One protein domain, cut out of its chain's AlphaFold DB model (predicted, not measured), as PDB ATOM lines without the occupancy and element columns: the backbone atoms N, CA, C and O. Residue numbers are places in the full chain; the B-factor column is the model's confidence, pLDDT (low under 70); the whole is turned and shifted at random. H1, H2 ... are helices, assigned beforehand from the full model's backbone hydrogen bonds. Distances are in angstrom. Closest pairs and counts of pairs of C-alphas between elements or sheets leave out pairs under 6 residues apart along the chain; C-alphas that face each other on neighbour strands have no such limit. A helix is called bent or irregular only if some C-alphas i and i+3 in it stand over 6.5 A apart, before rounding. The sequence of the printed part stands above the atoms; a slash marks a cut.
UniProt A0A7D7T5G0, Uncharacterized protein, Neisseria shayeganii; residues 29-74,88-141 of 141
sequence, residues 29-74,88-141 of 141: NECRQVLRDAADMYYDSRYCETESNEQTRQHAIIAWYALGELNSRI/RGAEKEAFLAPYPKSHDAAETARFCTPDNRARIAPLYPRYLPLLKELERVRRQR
ATOM      1  N   ASN A  29     108.492  89.354  65.885       86.00
ATOM      2  CA  ASN A  29     109.872  89.840  65.913       86.00
ATOM      3  C   ASN A  29     110.281  90.343  67.301       86.00
ATOM      4  O   ASN A  29     111.367  90.008  67.773       86.00
ATOM      5  N   GLU A  30     109.410  91.095  67.975       87.31
ATOM      6  CA  GLU A  30     109.624  91.523  69.363       87.31
ATOM      7  C   GLU A  30     109.742  90.319  70.292       87.31
ATOM      8  O   GLU A  30     110.688  90.218  71.064       87.31
ATOM      9  N   CYS A  31     108.856  89.341  70.145       86.12
ATOM     10  CA  CYS A  31     108.897  88.097  70.899       86.12
ATOM     11  C   CYS A  31     110.201  87.313  70.699       86.12
ATOM     12  O   CYS A  31     110.796  86.834  71.665       86.12
ATOM     13  N   ARG A  32     110.685  87.206  69.456       86.00
ATOM     14  CA  ARG A  32     111.974  86.569  69.146       86.00
ATOM     15  C   ARG A  32     113.145  87.340  69.742       86.00
ATOM     16  O   ARG A  32     114.077  86.709  70.240       86.00
ATOM     17  N   GLN A  33     113.100  88.670  69.707       90.25
ATOM     18  CA  GLN A  33     114.118  89.509  70.335       90.25
ATOM     19  C   GLN A  33     114.146  89.285  71.846       90.25
ATOM     20  O   GLN A  33     115.205  89.019  72.402       90.25
ATOM     21  N   VAL A  34     112.982  89.312  72.495       89.12
ATOM     22  CA  VAL A  34     112.866  89.126  73.943       89.12
ATOM     23  C   VAL A  34     113.333  87.745  74.375       89.12
ATOM     24  O   VAL A  34     114.022  87.617  75.383       89.12
ATOM     25  N   LEU A  35     113.038  86.713  73.584       89.56
ATOM     26  CA  LEU A  35     113.547  85.371  73.840       89.56
ATOM     27  C   LEU A  35     115.072  85.287  73.735       89.56
ATOM     28  O   LEU A  35     115.688  84.639  74.578       89.56
ATOM     29  N   ARG A  36     115.686  85.943  72.742       92.25
ATOM     30  CA  ARG A  36     117.153  86.013  72.624       92.25
ATOM     31  C   ARG A  36     117.764  86.772  73.795       92.25
ATOM     32  O   ARG A  36     118.652  86.236  74.444       92.25
ATOM     33  N   ASP A  37     117.252  87.958  74.108       94.75
ATOM     34  CA  ASP A  37     117.749  88.785  75.210       94.75
ATOM     35  C   ASP A  37     117.638  88.054  76.561       94.75
ATOM     36  O   ASP A  37     118.579  88.045  77.354       94.75
ATOM     37  N   ALA A  38     116.495  87.413  76.827       92.50
ATOM     38  CA  ALA A  38     116.264  86.666  78.058       92.50
ATOM     39  C   ALA A  38     117.158  85.422  78.154       92.50
ATOM     40  O   ALA A  38     117.701  85.146  79.224       92.50
ATOM     41  N   ALA A  39     117.338  84.689  77.051       93.88
ATOM     42  CA  ALA A  39     118.272  83.570  77.006       93.88
ATOM     43  C   ALA A  39     119.709  84.054  77.226       93.88
ATOM     44  O   ALA A  39     120.406  83.509  78.075       93.88
ATOM     45  N   ASP A  40     120.131  85.118  76.551       97.25
ATOM     46  CA  ASP A  40     121.457  85.701  76.712       97.25
ATOM     47  C   ASP A  40     121.753  86.074  78.169       97.25
ATOM     48  O   ASP A  40     122.744  85.606  78.724       97.25
ATOM     49  N   MET A  41     120.863  86.829  78.823       97.38
ATOM     50  CA  MET A  41     121.004  87.167  80.246       97.38
ATOM     51  C   MET A  41     120.997  85.923  81.151       97.38
ATOM     52  O   MET A  41     121.694  85.889  82.171       97.38
ATOM     53  N   TYR A  42     120.204  84.899  80.815       95.81
ATOM     54  CA  TYR A  42     120.122  83.657  81.589       95.81
ATOM     55  C   TYR A  42     121.417  82.858  81.511       95.81
ATOM     56  O   TYR A  42     121.956  82.457  82.540       95.81
ATOM     57  N   TYR A  43     121.936  82.645  80.305       96.56
ATOM     58  CA  TYR A  43     123.186  81.923  80.118       96.56
ATOM     59  C   TYR A  43     124.380  82.730  80.635       96.56
ATOM     60  O   TYR A  43     125.298  82.142  81.200       96.56
ATOM     61  N   ASP A  44     124.347  84.059  80.544       97.38
ATOM     62  CA  ASP A  44     125.396  84.912  81.098       97.38
ATOM     63  C   ASP A  44     125.473  84.830  82.627       97.38
ATOM     64  O   ASP A  44     126.510  84.456  83.182       97.38
ATOM     65  N   SER A  45     124.350  85.083  83.307       95.81
ATOM     66  CA  SER A  45     124.271  85.006  84.774       95.81
ATOM     67  C   SER A  45     124.529  83.598  85.314       95.81
ATOM     68  O   SER A  45     125.021  83.441  86.427       95.81
ATOM     69  N   ARG A  46     124.219  82.554  84.535       93.88
ATOM     70  CA  ARG A  46     124.430  81.162  84.947       93.88
ATOM     71  C   ARG A  46     125.857  80.670  84.727       93.88
ATOM     72  O   ARG A  46     126.336  79.893  85.548       93.88
ATOM     73  N   TYR A  47     126.500  81.032  83.618       95.50
ATOM     74  CA  TYR A  47     127.753  80.395  83.189       95.50
ATOM     75  C   TYR A  47     128.969  81.318  83.195       95.50
ATOM     76  O   TYR A  47     130.087  80.818  83.282       95.50
ATOM     77  N   CYS A  48     128.769  82.630  83.091       95.25
ATOM     78  CA  CYS A  48     129.859  83.587  82.921       95.25
ATOM     79  C   CYS A  48     130.094  84.443  84.168       95.25
ATOM     80  O   CYS A  48     131.227  84.830  84.444       95.25
ATOM     81  N   GLU A  49     129.040  84.741  84.930       91.31
ATOM     82  CA  GLU A  49     129.170  85.421  86.218       91.31
ATOM     83  C   GLU A  49     129.662  84.448  87.291       91.31
ATOM     84  O   GLU A  49     128.922  83.597  87.777       91.31
ATOM     85  N   THR A  50     130.935  84.570  87.654       85.00
ATOM     86  CA  THR A  50     131.579  83.717  88.664       85.00
ATOM     87  C   THR A  50     131.648  84.372  90.042       85.00
ATOM     88  O   THR A  50     131.813  83.682  91.048       85.00
ATOM     89  N   GLU A  51     131.502  85.696  90.113       88.19
ATOM     90  CA  GLU A  51     131.488  86.436  91.370       88.19
ATOM     91  C   GLU A  51     130.120  86.354  92.051       88.19
ATOM     92  O   GLU A  51     129.079  86.575  91.432       88.19
ATOM     93  N   SER A  52     130.115  86.097  93.359       88.50
ATOM     94  CA  SER A  52     128.900  86.155  94.172       88.50
ATOM     95  C   SER A  52     128.819  87.508  94.873       88.50
ATOM     96  O   SER A  52     129.398  87.706  95.942       88.50
ATOM     97  N   ASN A  53     128.128  88.459  94.251       93.94
ATOM     98  CA  ASN A  53     127.897  89.787  94.804       93.94
ATOM     99  C   ASN A  53     126.436  90.217  94.566       93.94
ATOM    100  O   ASN A  53     125.631  89.488  93.980       93.94
ATOM    101  N   GLU A  54     126.048  91.386  95.081       94.88
ATOM    102  CA  GLU A  54     124.665  91.851  94.944       94.88
ATOM    103  C   GLU A  54     124.263  92.056  93.478       94.88
ATOM    104  O   GLU A  54     123.138  91.722  93.102       94.88
ATOM    105  N   GLN A  55     125.178  92.561  92.651       93.56
ATOM    106  CA  GLN A  55     124.925  92.820  91.239       93.56
ATOM    107  C   GLN A  55     124.648  91.519  90.478       93.56
ATOM    108  O   GLN A  55     123.616  91.421  89.818       93.56
ATOM    109  N   THR A  56     125.497  90.499  90.627       94.06
ATOM    110  CA  THR A  56     125.301  89.203  89.953       94.06
ATOM    111  C   THR A  56     124.039  88.492  90.448       94.06
ATOM    112  O   THR A  56     123.293  87.893  89.672       94.06
ATOM    113  N   ARG A  57     123.680  88.662  91.731       93.56
ATOM    114  CA  ARG A  57     122.380  88.204  92.248       93.56
ATOM    115  C   ARG A  57     121.206  88.915  91.570       93.56
ATOM    116  O   ARG A  57     120.220  88.267  91.221       93.56
ATOM    117  N   GLN A  58     121.280  90.235  91.398       94.94
ATOM    118  CA  GLN A  58     120.237  90.999  90.707       94.94
ATOM    119  C   GLN A  58     120.127  90.592  89.232       94.94
ATOM    120  O   GLN A  58     119.014  90.416  88.735       94.94
ATOM    121  N   HIS A  59     121.254  90.381  88.550       96.50
ATOM    122  CA  HIS A  59     121.298  89.894  87.173       96.50
ATOM    123  C   HIS A  59     120.626  88.525  87.028       96.50
ATOM    124  O   HIS A  59     119.748  88.366  86.177       96.50
ATOM    125  N   ALA A  60     120.949  87.572  87.907       93.19
ATOM    126  CA  ALA A  60     120.321  86.253  87.923       93.19
ATOM    127  C   ALA A  60     118.795  86.330  88.113       93.19
ATOM    128  O   ALA A  60     118.049  85.637  87.420       93.19
ATOM    129  N   ILE A  61     118.314  87.209  89.002       93.12
ATOM    130  CA  ILE A  61     116.878  87.451  89.201       93.12
ATOM    131  C   ILE A  61     116.248  87.999  87.914       93.12
ATOM    132  O   ILE A  61     115.290  87.416  87.413       93.12
ATOM    133  N   ILE A  62     116.790  89.080  87.342       94.69
ATOM    134  CA  ILE A  62     116.256  89.701  86.117       94.69
ATOM    135  C   ILE A  62     116.175  88.677  84.981       94.69
ATOM    136  O   ILE A  62     115.135  88.555  84.331       94.69
ATOM    137  N   ALA A  63     117.250  87.918  84.771       93.12
ATOM    138  CA  ALA A  63     117.329  86.904  83.733       93.12
ATOM    139  C   ALA A  63     116.291  85.792  83.924       93.12
ATOM    140  O   ALA A  63     115.591  85.418  82.981       93.12
ATOM    141  N   TRP A  64     116.168  85.281  85.154       89.38
ATOM    142  CA  TRP A  64     115.229  84.213  85.479       89.38
ATOM    143  C   TRP A  64     113.777  84.652  85.294       89.38
ATOM    144  O   TRP A  64     113.001  83.921  84.681       89.38
ATOM    145  N   TYR A  65     113.422  85.857  85.746       88.56
ATOM    146  CA  TYR A  65     112.085  86.407  85.535       88.56
ATOM    147  C   TYR A  65     111.808  86.639  84.048       88.56
ATOM    148  O   TYR A  65     110.820  86.117  83.544       88.56
ATOM    149  N   ALA A  66     112.691  87.321  83.309       89.06
ATOM    150  CA  ALA A  66     112.486  87.578  81.880       89.06
ATOM    151  C   ALA A  66     112.263  86.285  81.074       89.06
ATOM    152  O   ALA A  66     111.348  86.217  80.254       89.06
ATOM    153  N   LEU A  67     113.054  85.238  81.335       85.12
ATOM    154  CA  LEU A  67     112.912  83.950  80.656       85.12
ATOM    155  C   LEU A  67     111.691  83.152  81.149       85.12
ATOM    156  O   LEU A  67     111.030  82.475  80.358       85.12
ATOM    157  N   GLY A  68     111.388  83.216  82.446       81.00
ATOM    158  CA  GLY A  68     110.228  82.567  83.058       81.00
ATOM    159  C   GLY A  68     108.906  83.116  82.526       81.00
ATOM    160  O   GLY A  68     108.008  82.336  82.202       81.00
ATOM    161  N   GLU A  69     108.826  84.434  82.340       79.12
ATOM    162  CA  GLU A  69     107.671  85.095  81.737       79.12
ATOM    163  C   GLU A  69     107.389  84.569  80.318       79.12
ATOM    164  O   GLU A  69     106.243  84.315  79.963       79.12
ATOM    165  N   LEU A  70     108.422  84.280  79.523       72.75
ATOM    166  CA  LEU A  70     108.246  83.704  78.182       72.75
ATOM    167  C   LEU A  70     107.886  82.211  78.187       72.75
ATOM    168  O   LEU A  70     107.246  81.728  77.254       72.75
ATOM    169  N   ASN A  71     108.318  81.464  79.208       64.06
ATOM    170  CA  ASN A  71     108.170  80.006  79.273       64.06
ATOM    171  C   ASN A  71     106.910  79.527  80.011       64.06
ATOM    172  O   ASN A  71     106.575  78.340  79.920       64.06
ATOM    173  N   SER A  72     106.207  80.390  80.755       56.41
ATOM    174  CA  SER A  72     105.044  79.954  81.535       56.41
ATOM    175  C   SER A  72     103.877  79.534  80.620       56.41
ATOM    176  O   SER A  72     103.216  80.344  79.978       56.41
ATOM    177  N   ARG A  73     103.623  78.218  80.536       48.75
ATOM    178  CA  ARG A  73     102.392  77.644  79.946       48.75
ATOM    179  C   ARG A  73     101.285  77.414  80.975       48.75
ATOM    180  O   ARG A  73     100.182  77.032  80.602       48.75
ATOM    181  N   ILE A  74     101.582  77.569  82.260       37.78
ATOM    182  CA  ILE A  74     100.719  77.131  83.354       37.78
ATOM    183  C   ILE A  74     100.496  78.341  84.263       37.78
ATOM    184  O   ILE A  74     101.456  78.883  84.792       37.78
ATOM    185  N   ARG A  88     110.519  74.839  67.744       80.50
ATOM    186  CA  ARG A  88     110.425  73.369  67.679       80.50
ATOM    187  C   ARG A  88     111.475  72.775  66.747       80.50
ATOM    188  O   ARG A  88     111.945  73.438  65.829       80.50
ATOM    189  N   GLY A  89     111.807  71.502  66.970       88.56
ATOM    190  CA  GLY A  89     112.709  70.738  66.103       88.56
ATOM    191  C   GLY A  89     114.012  71.485  65.811       88.56
ATOM    192  O   GLY A  89     114.630  72.033  66.722       88.56
ATOM    193  N   ALA A  90     114.383  71.554  64.532       90.94
ATOM    194  CA  ALA A  90     115.612  72.200  64.074       90.94
ATOM    195  C   ALA A  90     115.714  73.690  64.452       90.94
ATOM    196  O   ALA A  90     116.810  74.169  64.717       90.94
ATOM    197  N   GLU A  91     114.597  74.417  64.526       86.69
ATOM    198  CA  GLU A  91     114.597  75.836  64.905       86.69
ATOM    199  C   GLU A  91     115.007  76.024  66.371       86.69
ATOM    200  O   GLU A  91     115.803  76.903  66.697       86.69
ATOM    201  N   LYS A  92     114.503  75.158  67.260       87.88
ATOM    202  CA  LYS A  92     114.892  75.156  68.674       87.88
ATOM    203  C   LYS A  92     116.366  74.797  68.835       87.88
ATOM    204  O   LYS A  92     117.067  75.465  69.589       87.88
ATOM    205  N   GLU A  93     116.829  73.768  68.131       89.06
ATOM    206  CA  GLU A  93     118.236  73.362  68.183       89.06
ATOM    207  C   GLU A  93     119.157  74.478  67.673       89.06
ATOM    208  O   GLU A  93     120.144  74.801  68.326       89.06
ATOM    209  N   ALA A  94     118.798  75.138  66.566       92.81
ATOM    210  CA  ALA A  94     119.550  76.271  66.031       92.81
ATOM    211  C   ALA A  94     119.567  77.472  66.990       92.81
ATOM    212  O   ALA A  94     120.597  78.127  67.133       92.81
ATOM    213  N   PHE A  95     118.450  77.749  67.669       91.75
ATOM    214  CA  PHE A  95     118.385  78.789  68.695       91.75
ATOM    215  C   PHE A  95     119.284  78.471  69.895       91.75
ATOM    216  O   PHE A  95     119.954  79.365  70.399       91.75
ATOM    217  N   LEU A  96     119.304  77.213  70.350       92.00
ATOM    218  CA  LEU A  96     120.065  76.799  71.532       92.00
ATOM    219  C   LEU A  96     121.553  76.546  71.258       92.00
ATOM    220  O   LEU A  96     122.351  76.566  72.190       92.00
ATOM    221  N   ALA A  97     121.937  76.319  70.000       94.88
ATOM    222  CA  ALA A  97     123.303  75.991  69.591       94.88
ATOM    223  C   ALA A  97     124.412  76.943  70.097       94.88
ATOM    224  O   ALA A  97     125.512  76.447  70.365       94.88
ATOM    225  N   PRO A  98     124.190  78.269  70.231       93.75
ATOM    226  CA  PRO A  98     125.212  79.188  70.732       93.75
ATOM    227  C   PRO A  98     125.439  79.117  72.248       93.75
ATOM    228  O   PRO A  98     126.449  79.632  72.722       93.75
ATOM    229  N   TYR A  99     124.514  78.527  73.007       95.88
ATOM    230  CA  TYR A  99     124.523  78.595  74.465       95.88
ATOM    231  C   TYR A  99     125.246  77.403  75.118       95.88
ATOM    232  O   TYR A  99     125.143  76.278  74.614       95.88
ATOM    233  N   PRO A 100     125.942  77.607  76.257       96.06
ATOM    234  CA  PRO A 100     126.579  76.521  77.002       96.06
ATOM    235  C   PRO A 100     125.567  75.469  77.462       96.06
ATOM    236  O   PRO A 100     124.469  75.800  77.915       96.06
ATOM    237  N   LYS A 101     125.937  74.188  77.386       93.69
ATOM    238  CA  LYS A 101     125.102  73.075  77.872       93.69
ATOM    239  C   LYS A 101     125.527  72.618  79.267       93.69
ATOM    240  O   LYS A 101     124.752  71.965  79.964       93.69
ATOM    241  N   SER A 102     126.740  72.976  79.671       93.75
ATOM    242  CA  SER A 102     127.380  72.628  80.929       93.75
ATOM    243  C   SER A 102     128.365  73.721  81.370       93.75
ATOM    244  O   SER A 102     128.607  74.689  80.653       93.75
ATOM    245  N   HIS A 103     128.946  73.556  82.562       91.94
ATOM    246  CA  HIS A 103     130.031  74.408  83.067       91.94
ATOM    247  C   HIS A 103     131.418  73.981  82.557       91.94
ATOM    248  O   HIS A 103     132.430  74.382  83.128       91.94
ATOM    249  N   ASP A 104     131.483  73.153  81.512       95.12
ATOM    250  CA  ASP A 104     132.750  72.822  80.868       95.12
ATOM    251  C   ASP A 104     133.466  74.095  80.379       95.12
ATOM    252  O   ASP A 104     132.847  75.024  79.847       95.12
ATOM    253  N   ALA A 105     134.785  74.147  80.567       92.81
ATOM    254  CA  ALA A 105     135.580  75.332  80.257       92.81
ATOM    255  C   ALA A 105     135.557  75.678  78.758       92.81
ATOM    256  O   ALA A 105     135.522  76.855  78.405       92.81
ATOM    257  N   ALA A 106     135.540  74.681  77.867       93.06
ATOM    258  CA  ALA A 106     135.495  74.925  76.429       93.06
ATOM    259  C   ALA A 106     134.103  75.392  75.981       93.06
ATOM    260  O   ALA A 106     133.994  76.264  75.116       93.06
ATOM    261  N   GLU A 107     133.030  74.859  76.576       93.06
ATOM    262  CA  GLU A 107     131.669  75.335  76.303       93.06
ATOM    263  C   GLU A 107     131.445  76.763  76.801       93.06
ATOM    264  O   GLU A 107     130.936  77.606  76.059       93.06
ATOM    265  N   THR A 108     131.850  77.051  78.037       95.00
ATOM    266  CA  THR A 108     131.681  78.380  78.634       95.00
ATOM    267  C   THR A 108     132.548  79.422  77.930       95.00
ATOM    268  O   THR A 108     132.037  80.488  77.598       95.00
ATOM    269  N   ALA A 109     133.799  79.114  77.565       95.00
ATOM    270  CA  ALA A 109     134.678  80.043  76.844       95.00
ATOM    271  C   ALA A 109     134.136  80.483  75.470       95.00
ATOM    272  O   ALA A 109     134.412  81.599  75.030       95.00
ATOM    273  N   ARG A 110     133.334  79.645  74.796       95.62
ATOM    274  CA  ARG A 110     132.690  80.004  73.518       95.62
ATOM    275  C   ARG A 110     131.619  81.082  73.668       95.62
ATOM    276  O   ARG A 110     131.378  81.821  72.719       95.62
ATOM    277  N   PHE A 111     130.964  81.145  74.826       96.81
ATOM    278  CA  PHE A 111     129.867  82.074  75.087       96.81
ATOM    279  C   PHE A 111     130.307  83.269  75.942       96.81
ATOM    280  O   PHE A 111     129.921  84.399  75.662       96.81
ATOM    281  N   CYS A 112     131.149  83.053  76.950       96.56
ATOM    282  CA  CYS A 112     131.580  84.058  77.924       96.56
ATOM    283  C   CYS A 112     132.698  84.977  77.402       96.56
ATOM    284  O   CYS A 112     133.599  85.362  78.145       96.56
ATOM    285  N   THR A 113     132.668  85.326  76.115       96.62
ATOM    286  CA  THR A 113     133.660  86.225  75.516       96.62
ATOM    287  C   THR A 113     133.414  87.674  75.956       96.62
ATOM    288  O   THR A 113     132.261  88.046  76.197       96.62
ATOM    289  N   PRO A 114     134.454  88.529  76.024       96.81
ATOM    290  CA  PRO A 114     134.283  89.947  76.350       96.81
ATOM    291  C   PRO A 114     133.255  90.656  75.458       96.81
ATOM    292  O   PRO A 114     132.436  91.420  75.963       96.81
ATOM    293  N   ASP A 115     133.234  90.350  74.159       97.25
ATOM    294  CA  ASP A 115     132.281  90.938  73.212       97.25
ATOM    295  C   ASP A 115     130.842  90.528  73.521       97.25
ATOM    296  O   ASP A 115     129.930  91.360  73.513       97.25
ATOM    297  N   ASN A 116     130.620  89.247  73.832       96.62
ATOM    298  CA  ASN A 116     129.288  88.773  74.174       96.62
ATOM    299  C   ASN A 116     128.829  89.374  75.509       96.62
ATOM    300  O   ASN A 116     127.717  89.886  75.604       96.62
ATOM    301  N   ARG A 117     129.716  89.429  76.508       96.31
ATOM    302  CA  ARG A 117     129.469  90.098  77.794       96.31
ATOM    303  C   ARG A 117     129.107  91.572  77.618       96.31
ATOM    304  O   ARG A 117     128.130  92.036  78.200       96.31
ATOM    305  N   ALA A 118     129.851  92.302  76.787       97.19
ATOM    306  CA  ALA A 118     129.600  93.714  76.508       97.19
ATOM    307  C   ALA A 118     128.249  93.939  75.810       97.19
ATOM    308  O   ALA A 118     127.568  94.925  76.083       97.19
ATOM    309  N   ARG A 119     127.832  93.005  74.948       96.88
ATOM    310  CA  ARG A 119     126.517  93.019  74.296       96.88
ATOM    311  C   ARG A 119     125.367  92.733  75.270       96.88
ATOM    312  O   ARG A 119     124.286  93.291  75.096       96.88
ATOM    313  N   ILE A 120     125.585  91.875  76.267       97.69
ATOM    314  CA  ILE A 120     124.557  91.438  77.229       97.69
ATOM    315  C   ILE A 120     124.393  92.431  78.380       97.69
ATOM    316  O   ILE A 120     123.271  92.672  78.817       97.69
ATOM    317  N   ALA A 121     125.476  93.058  78.840       96.56
ATOM    318  CA  ALA A 121     125.454  93.949  80.000       96.56
ATOM    319  C   ALA A 121     124.359  95.046  79.958       96.56
ATOM    320  O   ALA A 121     123.712  95.263  80.985       96.56
ATOM    321  N   PRO A 122     124.056  95.703  78.815       97.00
ATOM    322  CA  PRO A 122     122.975  96.690  78.728       97.00
ATOM    323  C   PRO A 122     121.559  96.104  78.851       97.00
ATOM    324  O   PRO A 122     120.608  96.854  79.080       97.00
ATOM    325  N   LEU A 123     121.386  94.787  78.695       96.69
ATOM    326  CA  LEU A 123     120.078  94.137  78.777       96.69
ATOM    327  C   LEU A 123     119.541  94.137  80.211       96.69
ATOM    328  O   LEU A 123     118.369  94.448  80.411       96.69
ATOM    329  N   TYR A 124     120.380  93.897  81.221       96.38
ATOM    330  CA  TYR A 124     119.949  93.893  82.625       96.38
ATOM    331  C   TYR A 124     119.228  95.188  83.052       96.38
ATOM    332  O   TYR A 124     118.067  95.113  83.477       96.38
ATOM    333  N   PRO A 125     119.823  96.392  82.898       95.81
ATOM    334  CA  PRO A 125     119.139  97.637  83.239       95.81
ATOM    335  C   PRO A 125     117.963  97.957  82.304       95.81
ATOM    336  O   PRO A 125     117.045  98.660  82.724       95.81
ATOM    337  N   ARG A 126     117.941  97.431  81.069       94.81
ATOM    338  CA  ARG A 126     116.808  97.584  80.139       94.81
ATOM    339  C   ARG A 126     115.591  96.760  80.565       94.81
ATOM    340  O   ARG A 126     114.469  97.250  80.472       94.81
ATOM    341  N   TYR A 127     115.795  95.530  81.037       93.38
ATOM    342  CA  TYR A 127     114.710  94.605  81.382       93.38
ATOM    343  C   TYR A 127     114.140  94.827  82.784       93.38
ATOM    344  O   TYR A 127     112.944  94.619  82.997       93.38
ATOM    345  N   LEU A 128     114.949  95.312  83.728       93.88
ATOM    346  CA  LEU A 128     114.503  95.623  85.087       93.88
ATOM    347  C   LEU A 128     113.224  96.492  85.159       93.88
ATOM    348  O   LEU A 128     112.295  96.106  85.876       93.88
ATOM    349  N   PRO A 129     113.115  97.650  84.474       93.56
ATOM    350  CA  PRO A 129     111.901  98.466  84.526       93.56
ATOM    351  C   PRO A 129     110.681  97.766  83.913       93.56
ATOM    352  O   PRO A 129     109.586  97.909  84.452       93.56
ATOM    353  N   LEU A 130     110.866  96.971  82.854       90.62
ATOM    354  CA  LEU A 130     109.784  96.233  82.192       90.62
ATOM    355  C   LEU A 130     109.184  95.166  83.121       90.62
ATOM    356  O   LEU A 130     107.966  95.012  83.210       90.62
ATOM    357  N   LEU A 131     110.040  94.461  83.864       90.38
ATOM    358  CA  LEU A 131     109.612  93.486  84.870       90.38
ATOM    359  C   LEU A 131     108.906  94.167  86.053       90.38
ATOM    360  O   LEU A 131     107.857  93.707  86.501       90.38
ATOM    361  N   LYS A 132     109.419  95.314  86.519       91.50
ATOM    362  CA  LYS A 132     108.765  96.110  87.576       91.50
ATOM    363  C   LYS A 132     107.385  96.620  87.158       91.50
ATOM    364  O   LYS A 132     106.481  96.693  87.995       91.50
ATOM    365  N   GLU A 133     107.218  97.002  85.895       90.00
ATOM    366  CA  GLU A 133     105.920  97.392  85.343       90.00
ATOM    367  C   GLU A 133     104.941  96.213  85.362       90.00
ATOM    368  O   GLU A 133     103.829  96.353  85.875       90.00
ATOM    369  N   LEU A 134     105.378  95.037  84.902       86.12
ATOM    370  CA  LEU A 134     104.572  93.819  84.947       86.12
ATOM    371  C   LEU A 134     104.107  93.487  86.370       86.12
ATOM    372  O   LEU A 134     102.918  93.247  86.592       86.12
ATOM    373  N   GLU A 135     105.013  93.500  87.348       86.94
ATOM    374  CA  GLU A 135     104.652  93.260  88.747       86.94
ATOM    375  C   GLU A 135     103.640  94.278  89.275       86.94
ATOM    376  O   GLU A 135     102.731  93.925  90.027       86.94
ATOM    377  N   ARG A 136     103.789  95.555  88.905       89.50
ATOM    378  CA  ARG A 136     102.850  96.609  89.303       89.50
ATOM    379  C   ARG A 136     101.456  96.327  88.758       89.50
ATOM    380  O   ARG A 136     100.505  96.387  89.528       89.50
ATOM    381  N   VAL A 137     101.348  95.974  87.477       85.31
ATOM    382  CA  VAL A 137     100.069  95.613  86.848       85.31
ATOM    383  C   VAL A 137      99.455  94.382  87.517       85.31
ATOM    384  O   VAL A 137      98.252  94.365  87.759       85.31
ATOM    385  N   ARG A 138     100.260  93.372  87.872       83.88
ATOM    386  CA  ARG A 138      99.787  92.178  88.598       83.88
ATOM    387  C   ARG A 138      99.230  92.503  89.982       83.88
ATOM    388  O   ARG A 138      98.228  91.923  90.359       83.88
ATOM    389  N   ARG A 139      99.852  93.429  90.721       84.94
ATOM    390  CA  ARG A 139      99.388  93.854  92.056       84.94
ATOM    391  C   ARG A 139      98.100  94.689  92.034       84.94
ATOM    392  O   ARG A 139      97.517  94.909  93.088       84.94
ATOM    393  N   GLN A 140      97.704  95.206  90.872       80.31
ATOM    394  CA  GLN A 140      96.519  96.056  90.696       80.31
ATOM    395  C   GLN A 140      95.285  95.290  90.193       80.31
ATOM    396  O   GLN A 140      94.223  95.894  90.056       80.31
ATOM    397  N   ARG A 141      95.435  94.002  89.871       65.12
ATOM    398  CA  ARG A 141      94.358  93.098  89.451       65.12
ATOM    399  C   ARG A 141      93.934  92.220  90.615       65.12
ATOM    400  O   ARG A 141      92.728  91.905  90.661       65.12
TER     401      ARG A 141
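What this domain is: This is residues 29 to 74 and 88 to 141 of the 141 residues of an uncharacterized protein of Neisseria shayeganii (UniProt A0A7D7T5G0). Two long helices, H1 and H2, make a helical hairpin whose arms cross at a steep angle; H5 and H6 follow one another across one side of it, and the end of H6 with the last residues, 135 to 141, sticks out. Short H3 and H4 lie toward the other side, H4 near the end of H1, while residues 88 to 94, most of H3, stick out as well. The printed part has 100 residues with six named helices, H1 to H6 in order along the chain, and no named strand: the class is all helix. It is compact, with a radius of gyration of the C-alphas of 14.3 A and spans of 47 by 37 by 22 A.

How they stand to each other: Start with H1, residues 29 to 47, the hub, which touches three other helices. It forms a hairpin with H2, residues 54 to 71: they touch, opposite ways at a steep tilt of 41 degrees, and their closest C-alphas, those of Tyr 42 and Ala 63, are 4.8 A apart. Across the cut, H3, residues 89 to 96, is near H1. Next comes H4, residues 105 to 111, close to H1 but not clearly touching; the closest C-alphas, of Tyr 47 and Thr 108, are 6.3 A apart. H5, residues 114 to 120, touches residues 37 to 44 of H1 at a steep tilt of 50 degrees, opposite ways; the closest C-alphas, of Met 41 and Ile 120, are 6.3 A apart. H6, residues 123 to 139, touches H2 at a steep tilt of 62 degrees, the same way, between residues 124 to 131 of H6 and 59 to 66 of H2; the closest C-alphas, of His 59 and Tyr 124, are 6.2 A apart. H6 and H1 only just touch, with 3 pairs of C-alphas within 8 A, the closest being those of Asp 37 and Leu 123 at 6.8 A. H3 and H6 are apart. Every O i to N i+4 pair is within hydrogen-bond range in H1, H3 and H5; in H2 13 of 14 are, in H4 2 of 3 and in H6 11 of 13.

Where its parts are: Find C-alpha 29 at (109.872, 89.840, 65.913); from there H1 runs 26.6 A to C-alpha 47. H2 runs 25.7 A from C-alpha 54 at (124.665, 91.851, 94.944). H3, H4 and H5 measure 11.0, 10.2 and 9.9 A. H6 runs 24.6 A to C-alpha 139 at (99.388, 93.854, 92.056) and is only just irregular: C-alphas 126 and 129 are 6.6 A apart.

The domain as a whole: The two C-alphas farthest apart, of Ala 106 and Arg 141, are 46.8 A apart. Residues 75 to 87 are not printed, and C-alphas 74 and 88 are 18.8 A apart across this cut. Of the links printed whole, H4 to H5 and H5 to H6 are tight, H1 to H2 and H3 to H4 short. The mean pLDDT of the printed part is 90.0; look for values under 70 at residues 71 to 74 and at residue 141, the chain's last.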